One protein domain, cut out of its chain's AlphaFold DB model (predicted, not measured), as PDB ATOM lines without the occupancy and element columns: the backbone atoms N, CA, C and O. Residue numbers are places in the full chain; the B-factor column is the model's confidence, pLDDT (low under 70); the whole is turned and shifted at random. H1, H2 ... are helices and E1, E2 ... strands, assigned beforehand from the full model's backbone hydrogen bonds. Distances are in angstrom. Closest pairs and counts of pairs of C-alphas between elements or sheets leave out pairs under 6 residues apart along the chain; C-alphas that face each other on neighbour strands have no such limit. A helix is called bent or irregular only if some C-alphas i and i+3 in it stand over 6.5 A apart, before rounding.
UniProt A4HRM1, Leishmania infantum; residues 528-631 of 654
ATOM      1  N   HIS A 528      46.976  11.067 -40.262       96.16
ATOM      2  CA  HIS A 528      48.315  10.881 -39.694       96.16
ATOM      3  C   HIS A 528      49.012   9.585 -40.100       96.16
ATOM      4  O   HIS A 528      48.385   8.623 -40.529       96.16
ATOM      5  N   ASP A 529      50.330   9.575 -39.906       94.96
ATOM      6  CA  ASP A 529      51.179   8.397 -40.062       94.96
ATOM      7  C   ASP A 529      51.081   7.478 -38.823       94.96
ATOM      8  O   ASP A 529      50.891   7.963 -37.700       94.96
ATOM      9  N   LEU A 530      51.238   6.164 -39.024       95.06
ATOM     10  CA  LEU A 530      51.248   5.158 -37.946       95.06
ATOM     11  C   LEU A 530      52.650   4.769 -37.470       95.06
ATOM     12  O   LEU A 530      52.868   4.630 -36.272       95.06
ATOM     13  N   HIS A 531      53.596   4.616 -38.402       92.16
ATOM     14  CA  HIS A 531      54.889   3.964 -38.128       92.16
ATOM     15  C   HIS A 531      56.116   4.850 -38.320       92.16
ATOM     16  O   HIS A 531      57.232   4.469 -37.965       92.16
ATOM     17  N   ARG A 532      55.965   6.035 -38.920       82.94
ATOM     18  CA  ARG A 532      57.085   6.953 -39.182       82.94
ATOM     19  C   ARG A 532      56.692   8.401 -38.926       82.94
ATOM     20  O   ARG A 532      55.537   8.778 -39.069       82.94
ATOM     21  N   GLY A 533      57.681   9.227 -38.590       81.93
ATOM     22  CA  GLY A 533      57.472  10.647 -38.325       81.93
ATOM     23  C   GLY A 533      56.837  10.903 -36.958       81.93
ATOM     24  O   GLY A 533      57.168  10.246 -35.972       81.93
ATOM     25  N   LYS A 534      55.954  11.902 -36.882       82.77
ATOM     26  CA  LYS A 534      55.229  12.221 -35.648       82.77
ATOM     27  C   LYS A 534      54.020  11.297 -35.531       82.77
ATOM     28  O   LYS A 534      52.968  11.596 -36.099       82.77
ATOM     29  N   LEU A 535      54.201  10.204 -34.797       87.35
ATOM     30  CA  LEU A 535      53.161   9.202 -34.583       87.35
ATOM     31  C   LEU A 535      52.039   9.795 -33.728       87.35
ATOM     32  O   LEU A 535      52.301  10.543 -32.782       87.35
ATOM     33  N   ASN A 536      50.799   9.465 -34.071       89.03
ATOM     34  CA  ASN A 536      49.636   9.771 -33.250       89.03
ATOM     35  C   ASN A 536      48.928   8.454 -32.943       89.03
ATOM     36  O   ASN A 536      48.757   7.629 -33.840       89.03
ATOM     37  N   THR A 537      48.527   8.280 -31.686       94.04
ATOM     38  CA  THR A 537      47.652   7.178 -31.282       94.04
ATOM     39  C   THR A 537      46.371   7.240 -32.103       94.04
ATOM     40  O   THR A 537      45.772   8.310 -32.249       94.04
ATOM     41  N   VAL A 538      45.969   6.098 -32.651       97.35
ATOM     42  CA  VAL A 538      44.708   5.959 -33.373       97.35
ATOM     43  C   VAL A 538      43.570   6.088 -32.371       97.35
ATOM     44  O   VAL A 538      43.580   5.463 -31.313       97.35
ATOM     45  N   THR A 539      42.593   6.922 -32.699       95.56
ATOM     46  CA  THR A 539      41.413   7.140 -31.855       95.56
ATOM     47  C   THR A 539      40.155   7.125 -32.715       95.56
ATOM     48  O   THR A 539      40.237   7.144 -33.947       95.56
ATOM     49  N   TRP A 540      38.985   7.202 -32.084       93.91
ATOM     50  CA  TRP A 540      37.691   7.395 -32.745       93.91
ATOM     51  C   TRP A 540      37.686   8.528 -33.798       93.91
ATOM     52  O   TRP A 540      36.924   8.467 -34.770       93.91
ATOM     53  N   SER A 541      38.547   9.553 -33.639       94.90
ATOM     54  CA  SER A 541      38.643  10.691 -34.561       94.90
ATOM     55  C   SER A 541      39.436  10.397 -35.834       94.90
ATOM     56  O   SER A 541      39.293  11.142 -36.802       94.90
ATOM     57  N   THR A 542      40.273   9.357 -35.852       97.63
ATOM     58  CA  THR A 542      41.096   8.996 -37.012       97.63
ATOM     59  C   THR A 542      40.205   8.686 -38.224       97.63
ATOM     60  O   THR A 542      39.221   7.953 -38.125       97.63
ATOM     61  N   VAL A 543      40.548   9.251 -39.386       98.45
ATOM     62  CA  VAL A 543      39.833   9.049 -40.659       98.45
ATOM     63  C   VAL A 543      40.750   8.502 -41.741       98.45
ATOM     64  O   VAL A 543      40.334   7.618 -42.482       98.45
ATOM     65  N   VAL A 544      41.985   8.997 -41.820       98.62
ATOM     66  CA  VAL A 544      43.020   8.470 -42.710       98.62
ATOM     67  C   VAL A 544      44.260   8.154 -41.888       98.62
ATOM     68  O   VAL A 544      44.904   9.053 -41.342       98.62
ATOM     69  N   ALA A 545      44.589   6.872 -41.812       98.20
ATOM     70  CA  ALA A 545      45.845   6.396 -41.256       98.20
ATOM     71  C   ALA A 545      46.780   6.035 -42.413       98.20
ATOM     72  O   ALA A 545      46.357   5.390 -43.365       98.20
ATOM     73  N   HIS A 546      48.028   6.483 -42.362       96.57
ATOM     74  CA  HIS A 546      48.982   6.360 -43.462       96.57
ATOM     75  C   HIS A 546      50.251   5.618 -43.031       96.57
ATOM     76  O   HIS A 546      50.586   5.553 -41.841       96.57
ATOM     77  N   ARG A 547      50.967   5.074 -44.024       93.93
ATOM     78  CA  ARG A 547      52.105   4.159 -43.867       93.93
ATOM     79  C   ARG A 547      51.721   2.869 -43.154       93.93
ATOM     80  O   ARG A 547      52.495   2.356 -42.350       93.93
ATOM     81  N   CYS A 548      50.522   2.381 -43.430       95.74
ATOM     82  CA  CYS A 548      50.050   1.085 -42.982       95.74
ATOM     83  C   CYS A 548      50.875  -0.029 -43.635       95.74
ATOM     84  O   CYS A 548      51.216   0.019 -44.814       95.74
ATOM     85  N   ARG A 549      51.152  -1.069 -42.864       95.18
ATOM     86  CA  ARG A 549      51.462  -2.415 -43.342       95.18
ATOM     87  C   ARG A 549      50.147  -3.177 -43.552       95.18
ATOM     88  O   ARG A 549      49.115  -2.754 -43.024       95.18
ATOM     89  N   PRO A 550      50.171  -4.327 -44.247       95.74
ATOM     90  CA  PRO A 550      48.971  -5.129 -44.465       95.74
ATOM     91  C   PRO A 550      48.201  -5.446 -43.177       95.74
ATOM     92  O   PRO A 550      47.013  -5.147 -43.113       95.74
ATOM     93  N   ALA A 551      48.866  -5.946 -42.126       96.40
ATOM     94  CA  ALA A 551      48.214  -6.264 -40.848       96.40
ATOM     95  C   ALA A 551      47.542  -5.052 -40.175       96.40
ATOM     96  O   ALA A 551      46.480  -5.195 -39.567       96.40
ATOM     97  N   ASP A 552      48.106  -3.848 -40.329       97.95
ATOM     98  CA  ASP A 552      47.531  -2.639 -39.736       97.95
ATOM     99  C   ASP A 552      46.154  -2.337 -40.330       97.95
ATOM    100  O   ASP A 552      45.263  -1.911 -39.606       97.95
ATOM    101  N   ALA A 553      45.948  -2.585 -41.630       97.90
ATOM    102  CA  ALA A 553      44.653  -2.356 -42.263       97.90
ATOM    103  C   ALA A 553      43.560  -3.252 -41.654       97.90
ATOM    104  O   ALA A 553      42.452  -2.778 -41.409       97.90
ATOM    105  N   TYR A 554      43.877  -4.518 -41.359       97.81
ATOM    106  CA  TYR A 554      42.947  -5.437 -40.694       97.81
ATOM    107  C   TYR A 554      42.665  -4.997 -39.261       97.81
ATOM    108  O   TYR A 554      41.506  -4.926 -38.856       97.81
ATOM    109  N   PHE A 555      43.713  -4.658 -38.509       98.39
ATOM    110  CA  PHE A 555      43.573  -4.224 -37.123       98.39
ATOM    111  C   PHE A 555      42.781  -2.918 -36.995       98.39
ATOM    112  O   PHE A 555      41.901  -2.817 -36.146       98.39
ATOM    113  N   LEU A 556      43.018  -1.941 -37.874       98.77
ATOM    114  CA  LEU A 556      42.241  -0.702 -37.924       98.77
ATOM    115  C   LEU A 556      40.777  -0.947 -38.289       98.77
ATOM    116  O   LEU A 556      39.895  -0.288 -37.742       98.77
ATOM    117  N   HIS A 557      40.512  -1.882 -39.204       98.62
ATOM    118  CA  HIS A 557      39.149  -2.239 -39.576       98.62
ATOM    119  C   HIS A 557      38.379  -2.807 -38.387       98.62
ATOM    120  O   HIS A 557      37.313  -2.294 -38.053       98.62
ATOM    121  N   TYR A 558      38.987  -3.771 -37.691       98.17
ATOM    122  CA  TYR A 558      38.453  -4.323 -36.452       98.17
ATOM    123  C   TYR A 558      38.272  -3.241 -35.380       98.17
ATOM    124  O   TYR A 558      37.206  -3.142 -34.774       98.17
ATOM    125  N   TYR A 559      39.270  -2.376 -35.183       98.34
ATOM    126  CA  TYR A 559      39.197  -1.274 -34.224       98.34
ATOM    127  C   TYR A 559      37.980  -0.375 -34.475       98.34
ATOM    128  O   TYR A 559      37.170  -0.174 -33.574       98.34
ATOM    129  N   PHE A 560      37.785   0.119 -35.703       98.28
ATOM    130  CA  PHE A 560      36.667   1.021 -36.002       98.28
ATOM    131  C   PHE A 560      35.287   0.361 -35.925       98.28
ATOM    132  O   PHE A 560      34.298   1.084 -35.793       98.28
ATOM    133  N   GLN A 561      35.225  -0.970 -35.995       97.32
ATOM    134  CA  GLN A 561      33.995  -1.738 -35.801       97.32
ATOM    135  C   GLN A 561      33.635  -1.950 -34.323       97.32
ATOM    136  O   GLN A 561      32.499  -2.284 -34.007       97.32
ATOM    137  N   ASN A 562      34.582  -1.745 -33.402       95.53
ATOM    138  CA  ASN A 562      34.411  -2.119 -31.994       95.53
ATOM    139  C   ASN A 562      34.618  -0.954 -31.007       95.53
ATOM    140  O   ASN A 562      34.029  -0.962 -29.926       95.53
ATOM    141  N   GLU A 563      35.393   0.075 -31.366       94.41
ATOM    142  CA  GLU A 563      35.794   1.162 -30.452       94.41
ATOM    143  C   GLU A 563      34.609   1.899 -29.805       94.41
ATOM    144  O   GLU A 563      34.595   2.142 -28.596       94.41
ATOM    145  N   TYR A 564      33.544   2.158 -30.569       91.14
ATOM    146  CA  TYR A 564      32.399   2.912 -30.056       91.14
ATOM    147  C   TYR A 564      31.626   2.123 -28.991       91.14
ATOM    148  O   TYR A 564      31.073   2.702 -28.051       91.14
ATOM    149  N   SER A 565      31.617   0.791 -29.108       88.85
ATOM    150  CA  SER A 565      30.991  -0.097 -28.132       88.85
ATOM    151  C   SER A 565      31.810  -0.137 -26.845       88.85
ATOM    152  O   SER A 565      31.231  -0.008 -25.766       88.85
ATOM    153  N   ALA A 566      33.143  -0.183 -26.936       87.36
ATOM    154  CA  ALA A 566      34.037  -0.195 -25.772       87.36
ATOM    155  C   ALA A 566      33.818   1.006 -24.828       87.36
ATOM    156  O   ALA A 566      33.912   0.878 -23.606       87.36
ATOM    157  N   SER A 567      33.430   2.165 -25.368       80.08
ATOM    158  CA  SER A 567      33.107   3.354 -24.564       80.08
ATOM    159  C   SER A 567      31.707   3.329 -23.921       80.08
ATOM    160  O   SER A 567      31.469   4.060 -22.953       80.08
ATOM    161  N   THR A 568      30.774   2.503 -24.413       73.58
ATOM    162  CA  THR A 568      29.357   2.491 -23.978       73.58
ATOM    163  C   THR A 568      28.948   1.300 -23.111       73.58
ATOM    164  O   THR A 568      27.965   1.417 -22.381       73.58
ATOM    165  N   VAL A 569      29.686   0.186 -23.137       63.87
ATOM    166  CA  VAL A 569      29.335  -1.035 -22.389       63.87
ATOM    167  C   VAL A 569      29.318  -0.781 -20.874       63.87
ATOM    168  O   VAL A 569      30.287  -0.292 -20.288       63.87
ATOM    169  N   GLU A 570      28.209  -1.110 -20.206       64.90
ATOM    170  CA  GLU A 570      28.153  -1.197 -18.742       64.90
ATOM    171  C   GLU A 570      28.995  -2.392 -18.283       64.90
ATOM    172  O   GLU A 570      28.711  -3.525 -18.667       64.90
ATOM    173  N   ILE A 571      30.030  -2.150 -17.472       60.62
ATOM    174  CA  ILE A 571      30.877  -3.219 -16.931       60.62
ATOM    175  C   ILE A 571      30.623  -3.386 -15.431       60.62
ATOM    176  O   ILE A 571      30.224  -2.443 -14.738       60.62
ATOM    177  N   ALA A 572      30.839  -4.603 -14.930       62.56
ATOM    178  CA  ALA A 572      30.894  -4.901 -13.511       62.56
ATOM    179  C   ALA A 572      31.892  -3.988 -12.771       62.56
ATOM    180  O   ALA A 572      32.881  -3.502 -13.315       62.56
ATOM    181  N   ARG A 573      31.625  -3.743 -11.483       61.76
ATOM    182  CA  ARG A 573      32.535  -2.963 -10.636       61.76
ATOM    183  C   ARG A 573      33.881  -3.678 -10.512       61.76
ATOM    184  O   ARG A 573      33.934  -4.730  -9.886       61.76
ATOM    185  N   GLY A 574      34.942  -3.030 -10.981       63.88
ATOM    186  CA  GLY A 574      36.325  -3.474 -10.796       63.88
ATOM    187  C   GLY A 574      37.103  -3.613 -12.099       63.88
ATOM    188  O   GLY A 574      38.319  -3.474 -12.061       63.88
ATOM    189  N   ASP A 575      36.410  -3.804 -13.218       66.95
ATOM    190  CA  ASP A 575      37.041  -3.989 -14.524       66.95
ATOM    191  C   ASP A 575      37.319  -2.637 -15.203       66.95
ATOM    192  O   ASP A 575      36.511  -1.701 -15.118       66.95
ATOM    193  N   ASP A 576      38.446  -2.542 -15.911       82.36
ATOM    194  CA  ASP A 576      38.775  -1.409 -16.776       82.36
ATOM    195  C   ASP A 576      38.268  -1.673 -18.208       82.36
ATOM    196  O   ASP A 576      38.609  -2.675 -18.838       82.36
ATOM    197  N   ARG A 577      37.443  -0.755 -18.734       84.06
ATOM    198  CA  ARG A 577      36.895  -0.810 -20.104       84.06
ATOM    199  C   ARG A 577      37.989  -0.911 -21.160       84.06
ATOM    200  O   ARG A 577      37.811  -1.615 -22.151       84.06
ATOM    201  N   GLU A 578      39.079  -0.177 -20.966       90.17
ATOM    202  CA  GLU A 578      40.199  -0.164 -21.901       90.17
ATOM    203  C   GLU A 578      40.908  -1.521 -21.900       90.17
ATOM    204  O   GLU A 578      41.204  -2.058 -22.963       90.17
ATOM    205  N   GLU A 579      41.128  -2.105 -20.719       89.56
ATOM    206  CA  GLU A 579      41.824  -3.384 -20.556       89.56
ATOM    207  C   GLU A 579      41.045  -4.537 -21.202       89.56
ATOM    208  O   GLU A 579      41.618  -5.270 -22.005       89.56
ATOM    209  N   LEU A 580      39.725  -4.626 -20.985       89.43
ATOM    210  CA  LEU A 580      38.896  -5.647 -21.644       89.43
ATOM    211  C   LEU A 580      38.904  -5.521 -23.174       89.43
ATOM    212  O   LEU A 580      38.912  -6.528 -23.884       89.43
ATOM    213  N   ALA A 581      38.890  -4.295 -23.703       92.35
ATOM    214  CA  ALA A 581      38.956  -4.076 -25.146       92.35
ATOM    215  C   ALA A 581      40.330  -4.469 -25.717       92.35
ATOM    216  O   ALA A 581      40.404  -5.051 -26.800       92.35
ATOM    217  N   ILE A 582      41.413  -4.202 -24.976       94.61
ATOM    218  CA  ILE A 582      42.769  -4.640 -25.327       94.61
ATOM    219  C   ILE A 582      42.864  -6.170 -25.326       94.61
ATOM    220  O   ILE A 582      43.427  -6.731 -26.265       94.61
ATOM    221  N   GLU A 583      42.307  -6.846 -24.319       93.47
ATOM    222  CA  GLU A 583      42.292  -8.311 -24.229       93.47
ATOM    223  C   GLU A 583      41.519  -8.939 -25.395       93.47
ATOM    224  O   GLU A 583      42.067  -9.779 -26.110       93.47
ATOM    225  N   ALA A 584      40.298  -8.464 -25.669       94.62
ATOM    226  CA  ALA A 584      39.492  -8.945 -26.792       94.62
ATOM    227  C   ALA A 584      40.193  -8.730 -28.146       94.62
ATOM    228  O   ALA A 584      40.195  -9.607 -29.013       94.62
ATOM    229  N   ALA A 585      40.843  -7.577 -28.324       96.44
ATOM    230  CA  ALA A 585      41.624  -7.304 -29.521       96.44
ATOM    231  C   ALA A 585      42.850  -8.224 -29.634       96.44
ATOM    232  O   ALA A 585      43.178  -8.665 -30.736       96.44
ATOM    233  N   ALA A 586      43.523  -8.539 -28.524       96.26
ATOM    234  CA  ALA A 586      44.660  -9.453 -28.509       96.26
ATOM    235  C   ALA A 586      44.250 -10.890 -28.874       96.26
ATOM    236  O   ALA A 586      44.955 -11.542 -29.651       96.26
ATOM    237  N   GLU A 587      43.104 -11.362 -28.379       97.44
ATOM    238  CA  GLU A 587      42.520 -12.652 -28.766       97.44
ATOM    239  C   GLU A 587      42.201 -12.685 -30.263       97.44
ATOM    240  O   GLU A 587      42.655 -13.583 -30.977       97.44
ATOM    241  N   TRP A 588      41.522 -11.653 -30.772       97.19
ATOM    242  CA  TRP A 588      41.219 -11.540 -32.196       97.19
ATOM    243  C   TRP A 588      42.491 -11.525 -33.059       97.19
ATOM    244  O   TRP A 588      42.570 -12.233 -34.064       97.19
ATOM    245  N   VAL A 589      43.531 -10.783 -32.659       96.13
ATOM    246  CA  VAL A 589      44.829 -10.773 -33.358       96.13
ATOM    247  C   VAL A 589      45.459 -12.170 -33.369       96.13
ATOM    248  O   VAL A 589      46.009 -12.579 -34.393       96.13
ATOM    249  N   ALA A 590      45.383 -12.923 -32.268       94.73
ATOM    250  CA  ALA A 590      45.895 -14.290 -32.217       94.73
ATOM    251  C   ALA A 590      45.150 -15.218 -33.195       94.73
ATOM    252  O   ALA A 590      45.787 -16.005 -33.899       94.73
ATOM    253  N   GLU A 591      43.827 -15.086 -33.308       95.10
ATOM    254  CA  GLU A 591      43.025 -15.816 -34.295       95.10
ATOM    255  C   GLU A 591      43.404 -15.451 -35.734       95.10
ATOM    256  O   GLU A 591      43.629 -16.346 -36.554       95.10
ATOM    257  N   GLN A 592      43.552 -14.157 -36.044       93.78
ATOM    258  CA  GLN A 592      43.956 -13.715 -37.384       93.78
ATOM    259  C   GLN A 592      45.346 -14.235 -37.762       93.78
ATOM    260  O   GLN A 592      45.549 -14.700 -38.885       93.78
ATOM    261  N   ARG A 593      46.299 -14.224 -36.821       90.12
ATOM    262  CA  ARG A 593      47.642 -14.787 -37.027       90.12
ATOM    263  C   ARG A 593      47.609 -16.287 -37.304       90.12
ATOM    264  O   ARG A 593      48.397 -16.761 -38.115       90.12
ATOM    265  N   ASN A 594      46.707 -17.028 -36.663       89.51
ATOM    266  CA  ASN A 594      46.547 -18.463 -36.901       89.51
ATOM    267  C   ASN A 594      45.869 -18.758 -38.248       89.51
ATOM    268  O   ASN A 594      46.214 -19.741 -38.902       89.51
ATOM    269  N   ALA A 595      44.928 -17.913 -38.675       88.20
ATOM    270  CA  ALA A 595      44.248 -18.054 -39.961       88.20
ATOM    271  C   ALA A 595      45.137 -17.659 -41.158       88.20
ATOM    272  O   ALA A 595      45.002 -18.234 -42.238       88.20
ATOM    273  N   PHE A 596      46.049 -16.696 -40.968       81.77
ATOM    274  CA  PHE A 596      46.853 -16.078 -42.028       81.77
ATOM    275  C   PHE A 596      48.344 -15.925 -41.655       81.77
ATOM    276  O   PHE A 596      48.874 -14.814 -41.743       81.77
ATOM    277  N   PRO A 597      49.050 -16.997 -41.244       66.47
ATOM    278  CA  PRO A 597      50.380 -16.878 -40.637       66.47
ATOM    279  C   PRO A 597      51.416 -16.230 -41.566       66.47
ATOM    280  O   PRO A 597      52.176 -15.372 -41.122       66.47
ATOM    281  N   ASP A 598      51.397 -16.586 -42.855       70.80
ATOM    282  CA  ASP A 598      52.396 -16.138 -43.837       70.80
ATOM    283  C   ASP A 598      51.832 -15.191 -44.911       70.80
ATOM    284  O   ASP A 598      52.588 -14.624 -45.699       70.80
ATOM    285  N   SER A 599      50.508 -15.004 -44.979       79.20
ATOM    286  CA  SER A 599      49.877 -14.235 -46.063       79.20
ATOM    287  C   SER A 599      49.714 -12.743 -45.765       79.20
ATOM    288  O   SER A 599      49.551 -11.960 -46.700       79.20
ATOM    289  N   VAL A 600      49.765 -12.328 -44.493       91.29
ATOM    290  CA  VAL A 600      49.563 -10.926 -44.084       91.29
ATOM    291  C   VAL A 600      50.719 -10.465 -43.184       91.29
ATOM    292  O   VAL A 600      50.729 -10.773 -41.995       91.29
ATOM    293  N   PRO A 601      51.710  -9.719 -43.705       90.27
ATOM    294  CA  PRO A 601      52.840  -9.257 -42.901       90.27
ATOM    295  C   PRO A 601      52.472  -8.082 -41.973       90.27
ATOM    296  O   PRO A 601      51.656  -7.225 -42.325       90.27
ATOM    297  N   GLY A 602      53.153  -8.002 -40.820       91.50
ATOM    298  CA  GLY A 602      53.103  -6.863 -39.887       91.50
ATOM    299  C   GLY A 602      52.345  -7.086 -38.571       91.50
ATOM    300  O   GLY A 602      52.087  -6.115 -37.864       91.50
ATOM    301  N   TRP A 603      51.967  -8.325 -38.235       91.48
ATOM    302  CA  TRP A 603      51.261  -8.653 -36.981       91.48
ATOM    303  C   TRP A 603      52.105  -8.492 -35.706       91.48
ATOM    304  O   TRP A 603      51.576  -8.552 -34.601       91.48
ATOM    305  N   ASP A 604      53.419  -8.351 -35.847       88.53
ATOM    306  CA  ASP A 604      54.403  -8.296 -34.770       88.53
ATOM    307  C   ASP A 604      54.498  -6.934 -34.065       88.53
ATOM    308  O   ASP A 604      55.056  -6.865 -32.972       88.53
ATOM    309  N   ASP A 605      53.943  -5.867 -34.647       89.00
ATOM    310  CA  ASP A 605      54.153  -4.492 -34.162       89.00
ATOM    311  C   ASP A 605      52.955  -3.564 -34.461       89.00
ATOM    312  O   ASP A 605      53.097  -2.488 -35.026       89.00
ATOM    313  N   LEU A 606      51.727  -3.988 -34.158       94.42
ATOM    314  CA  LEU A 606      50.496  -3.240 -34.473       94.42
ATOM    315  C   LEU A 606      50.466  -1.795 -33.907       94.42
ATOM    316  O   LEU A 606      51.081  -1.515 -32.877       94.42
ATOM    317  N   PRO A 607      49.741  -0.855 -34.552       94.40
ATOM    318  CA  PRO A 607      49.715   0.543 -34.134       94.40
ATOM    319  C   PRO A 607      49.057   0.727 -32.760       94.40
ATOM    320  O   PRO A 607      48.096   0.045 -32.411       94.40
ATOM    321  N   SER A 608      49.521   1.730 -32.012       93.46
ATOM    322  CA  SER A 608      48.865   2.152 -30.770       93.46
ATOM    323  C   SER A 608      47.472   2.717 -31.064       93.46
ATOM    324  O   SER A 608      47.327   3.673 -31.833       93.46
ATOM    325  N   VAL A 609      46.467   2.142 -30.408       96.17
ATOM    326  CA  VAL A 609      45.062   2.568 -30.427       96.17
ATOM    327  C   VAL A 609      44.619   2.945 -29.012       96.17
ATOM    328  O   VAL A 609      45.202   2.472 -28.039       96.17
ATOM    329  N   LEU A 610      43.597   3.790 -28.908       94.66
ATOM    330  CA  LEU A 610      42.864   4.045 -27.669       94.66
ATOM    331  C   LEU A 610      41.413   3.594 -27.866       94.66
ATOM    332  O   LEU A 610      40.726   4.137 -28.736       94.66
ATOM    333  N   TRP A 611      40.960   2.603 -27.103       92.84
ATOM    334  CA  TRP A 611      39.634   1.992 -27.271       92.84
ATOM    335  C   TRP A 611      38.516   2.811 -26.645       92.84
ATOM    336  O   TRP A 611      37.402   2.849 -27.163       92.84
ATOM    337  N   THR A 612      38.815   3.482 -25.542       89.16
ATOM    338  CA  THR A 612      37.844   4.238 -24.764       89.16
ATOM    339  C   THR A 612      38.079   5.737 -24.871       89.16
ATOM    340  O   THR A 612      39.199   6.231 -25.002       89.16
ATOM    341  N   HIS A 613      37.006   6.515 -24.792       82.32
ATOM    342  CA  HIS A 613      37.109   7.965 -24.696       82.32
ATOM    343  C   HIS A 613      36.192   8.507 -23.601       82.32
ATOM    344  O   HIS A 613      35.102   7.996 -23.345       82.32
ATOM    345  N   GLY A 614      36.618   9.592 -22.950       71.62
ATOM    346  CA  GLY A 614      35.761  10.297 -21.998       71.62
ATOM    347  C   GLY A 614      34.492  10.829 -22.674       71.62
ATOM    348  O   GLY A 614      34.502  11.154 -23.863       71.62
ATOM    349  N   ALA A 615      33.404  10.977 -21.912       65.68
ATOM    350  CA  ALA A 615      32.125  11.471 -22.438       65.68
ATOM    351  C   ALA A 615      32.223  12.878 -23.065       65.68
ATOM    352  O   ALA A 615      31.488  13.194 -23.990       65.68
ATOM    353  N   SER A 616      33.146  13.718 -22.587       68.81
ATOM    354  CA  SER A 616      33.417  15.050 -23.145       68.81
ATOM    355  C   SER A 616      34.455  15.054 -24.272       68.81
ATOM    356  O   SER A 616      34.713  16.106 -24.855       68.81
ATOM    357  N   ALA A 617      35.098  13.915 -24.546       75.46
ATOM    358  CA  ALA A 617      36.213  13.837 -25.479       75.46
ATOM    359  C   ALA A 617      35.761  13.627 -26.928       75.46
ATOM    360  O   ALA A 617      36.455  14.104 -27.823       75.46
ATOM    361  N   ALA A 618      34.631  12.948 -27.154       83.35
ATOM    362  CA  ALA A 618      34.073  12.686 -28.480       83.35
ATOM    363  C   ALA A 618      32.694  13.344 -28.648       83.35
ATOM    364  O   ALA A 618      31.930  13.407 -27.683       83.35
ATOM    365  N   PRO A 619      32.352  13.829 -29.854       88.73
ATOM    366  CA  PRO A 619      31.009  14.307 -30.144       88.73
ATOM    367  C   PRO A 619      30.025  13.130 -30.230       88.73
ATOM    368  O   PRO A 619      30.420  11.969 -30.320       88.73
ATOM    369  N   GLU A 620      28.729  13.440 -30.270       89.97
ATOM    370  CA  GLU A 620      27.692  12.451 -30.570       89.97
ATOM    371  C   GLU A 620      27.972  11.731 -31.897       89.97
ATOM    372  O   GLU A 620      28.529  12.317 -32.833       89.97
ATOM    373  N   TYR A 621      27.549  10.474 -32.000       92.81
ATOM    374  CA  TYR A 621      27.719   9.664 -33.199       92.81
ATOM    375  C   TYR A 621      26.452   8.886 -33.552       92.81
ATOM    376  O   TYR A 621      25.584   8.645 -32.716       92.81
ATOM    377  N   VAL A 622      26.371   8.473 -34.815       94.24
ATOM    378  CA  VAL A 622      25.384   7.514 -35.317       94.24
ATOM    379  C   VAL A 622      26.141   6.326 -35.892       94.24
ATOM    380  O   VAL A 622      27.081   6.511 -36.662       94.24
ATOM    381  N   VAL A 623      25.744   5.107 -35.535       94.88
ATOM    382  CA  VAL A 623      26.352   3.895 -36.097       94.88
ATOM    383  C   VAL A 623      25.851   3.699 -37.528       94.88
ATOM    384  O   VAL A 623      24.645   3.639 -37.775       94.88
ATOM    385  N   ALA A 624      26.776   3.608 -38.481       95.84
ATOM    386  CA  ALA A 624      26.494   3.154 -39.834       95.84
ATOM    387  C   ALA A 624      26.271   1.637 -39.798       95.84
ATOM    388  O   ALA A 624      27.217   0.863 -39.886       95.84
ATOM    389  N   THR A 625      25.016   1.213 -39.644       91.45
ATOM    390  CA  THR A 625      24.641  -0.190 -39.380       91.45
ATOM    391  C   THR A 625      25.006  -1.180 -40.485       91.45
ATOM    392  O   THR A 625      25.022  -2.376 -40.239       91.45
ATOM    393  N   GLY A 626      25.273  -0.715 -41.708       90.06
ATOM    394  CA  GLY A 626      25.769  -1.581 -42.783       90.06
ATOM    395  C   GLY A 626      27.244  -1.963 -42.644       90.06
ATOM    396  O   GLY A 626      27.677  -2.916 -43.281       90.06
ATOM    397  N   ASP A 627      27.991  -1.217 -41.828       96.75
ATOM    398  CA  ASP A 627      29.439  -1.345 -41.650       96.75
ATOM    399  C   ASP A 627      29.841  -1.607 -40.190       96.75
ATOM    400  O   ASP A 627      31.014  -1.864 -39.923       96.75
ATOM    401  N   ASP A 628      28.891  -1.487 -39.255       95.90
ATOM    402  CA  ASP A 628      29.103  -1.454 -37.803       95.90
ATOM    403  C   ASP A 628      30.157  -0.422 -37.378       95.90
ATOM    404  O   ASP A 628      30.970  -0.654 -36.499       95.90
ATOM    405  N   VAL A 629      30.154   0.759 -38.007       97.36
ATOM    406  CA  VAL A 629      31.122   1.831 -37.719       97.36
ATOM    407  C   VAL A 629      30.427   3.077 -37.185       97.36
ATOM    408  O   VAL A 629      29.512   3.612 -37.816       97.36
ATOM    409  N   ALA A 630      30.908   3.618 -36.066       95.61
ATOM    410  CA  ALA A 630      30.450   4.910 -35.561       95.61
ATOM    411  C   ALA A 630      30.881   6.076 -36.468       95.61
ATOM    412  O   ALA A 630      32.070   6.285 -36.748       95.61
ATOM    413  N   VAL A 631      29.890   6.866 -36.889       96.52
ATOM    414  CA  VAL A 631      30.043   8.120 -37.629       96.52
ATOM    415  C   VAL A 631      29.781   9.282 -36.680       96.52
ATOM    416  O   VAL A 631      28.643   9.578 -36.317       96.52
TER     417      VAL A 631
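Overview. This is residues 528 to 631 of the 654 residues of a protein of Leishmania infantum (UniProt A4HRM1). Two long helices, H1 and H2, form a helical hairpin, with H1 in the middle of the domain and H2 along one of its sides. On the side of H1 away from H2 lie the short strand E1 and a small hairpin of strands, E2 and E3; the long stretch 596 to 620 leads back from the end of H2 to E2. The printed part has 104 residues, with two named helices and three named strands in the order E1, H1, H2, E2, E3; E2 and E3 make an antiparallel sheet of two strands, and E1 pairs with no named strand. The class is mixed, helices and strands, though under half of the residues are in named elements. The whole is compact, with a radius of gyration of the C-alphas of 14.2 A and spans of 39 by 29 by 28 A.

Arrangement. Residues 528 to 529 form a short parallel pairing with residues 545 to 546 of strand E1, residues 544 to 546. A tight link of 3 residues leads to helix H1, residues 550 to 568; E1 and H1 are near each other, with 5 pairs of C-alphas within 10 A. H1 has a kink of 40 degrees near residue 561 and is irregular, with C-alphas 561 and 564 7.6 A apart. A short link of 8 residues leads to helix H2, residues 577 to 595. H1 and H2 touch, their closest C-alphas being those of Ala 566 and Ala 581 at 6.3 A, and run opposite ways at a shallow tilt of 31 degrees. In H2 every O i to N i+4 pair is within hydrogen-bond range; in H1, 11 of 15 are. Strands E2, residues 621 to 624, and E3, residues 629 to 631, are an antiparallel hairpin with a tight link; N 622 and O 631 are 2.9 A apart, and N 631 and O 622 2.8 A, both within hydrogen-bond range. The closest C-alphas of H1 and E3 are those of Gln 561 and Val 629, 5.0 A apart. H2 and E3 are apart, and so are E1 and H2.

Along the chain. E1 begins with C-alpha 544 at (43.020, 8.470, -42.710). H1 measures 29.4 A from first to last C-alpha, and H2 27.3 A. H1 begins with C-alpha 550 at (48.971, -5.129, -44.465). E2 measures 9.4 A, E1 and E3 6.4 A each, and E3 ends with C-alpha 631 at (30.043, 8.120, -37.629).

Size, cuts and confidence. The two C-alphas farthest apart, those of Asp 598 and Ser 616, are 42.0 A apart. The printed part has no cut. The link from H2 to E2 is long, with 25 residues. Mean pLDDT of the printed part is 89.3; residues 569 to 575, 597 and 615 to 616 are under 70.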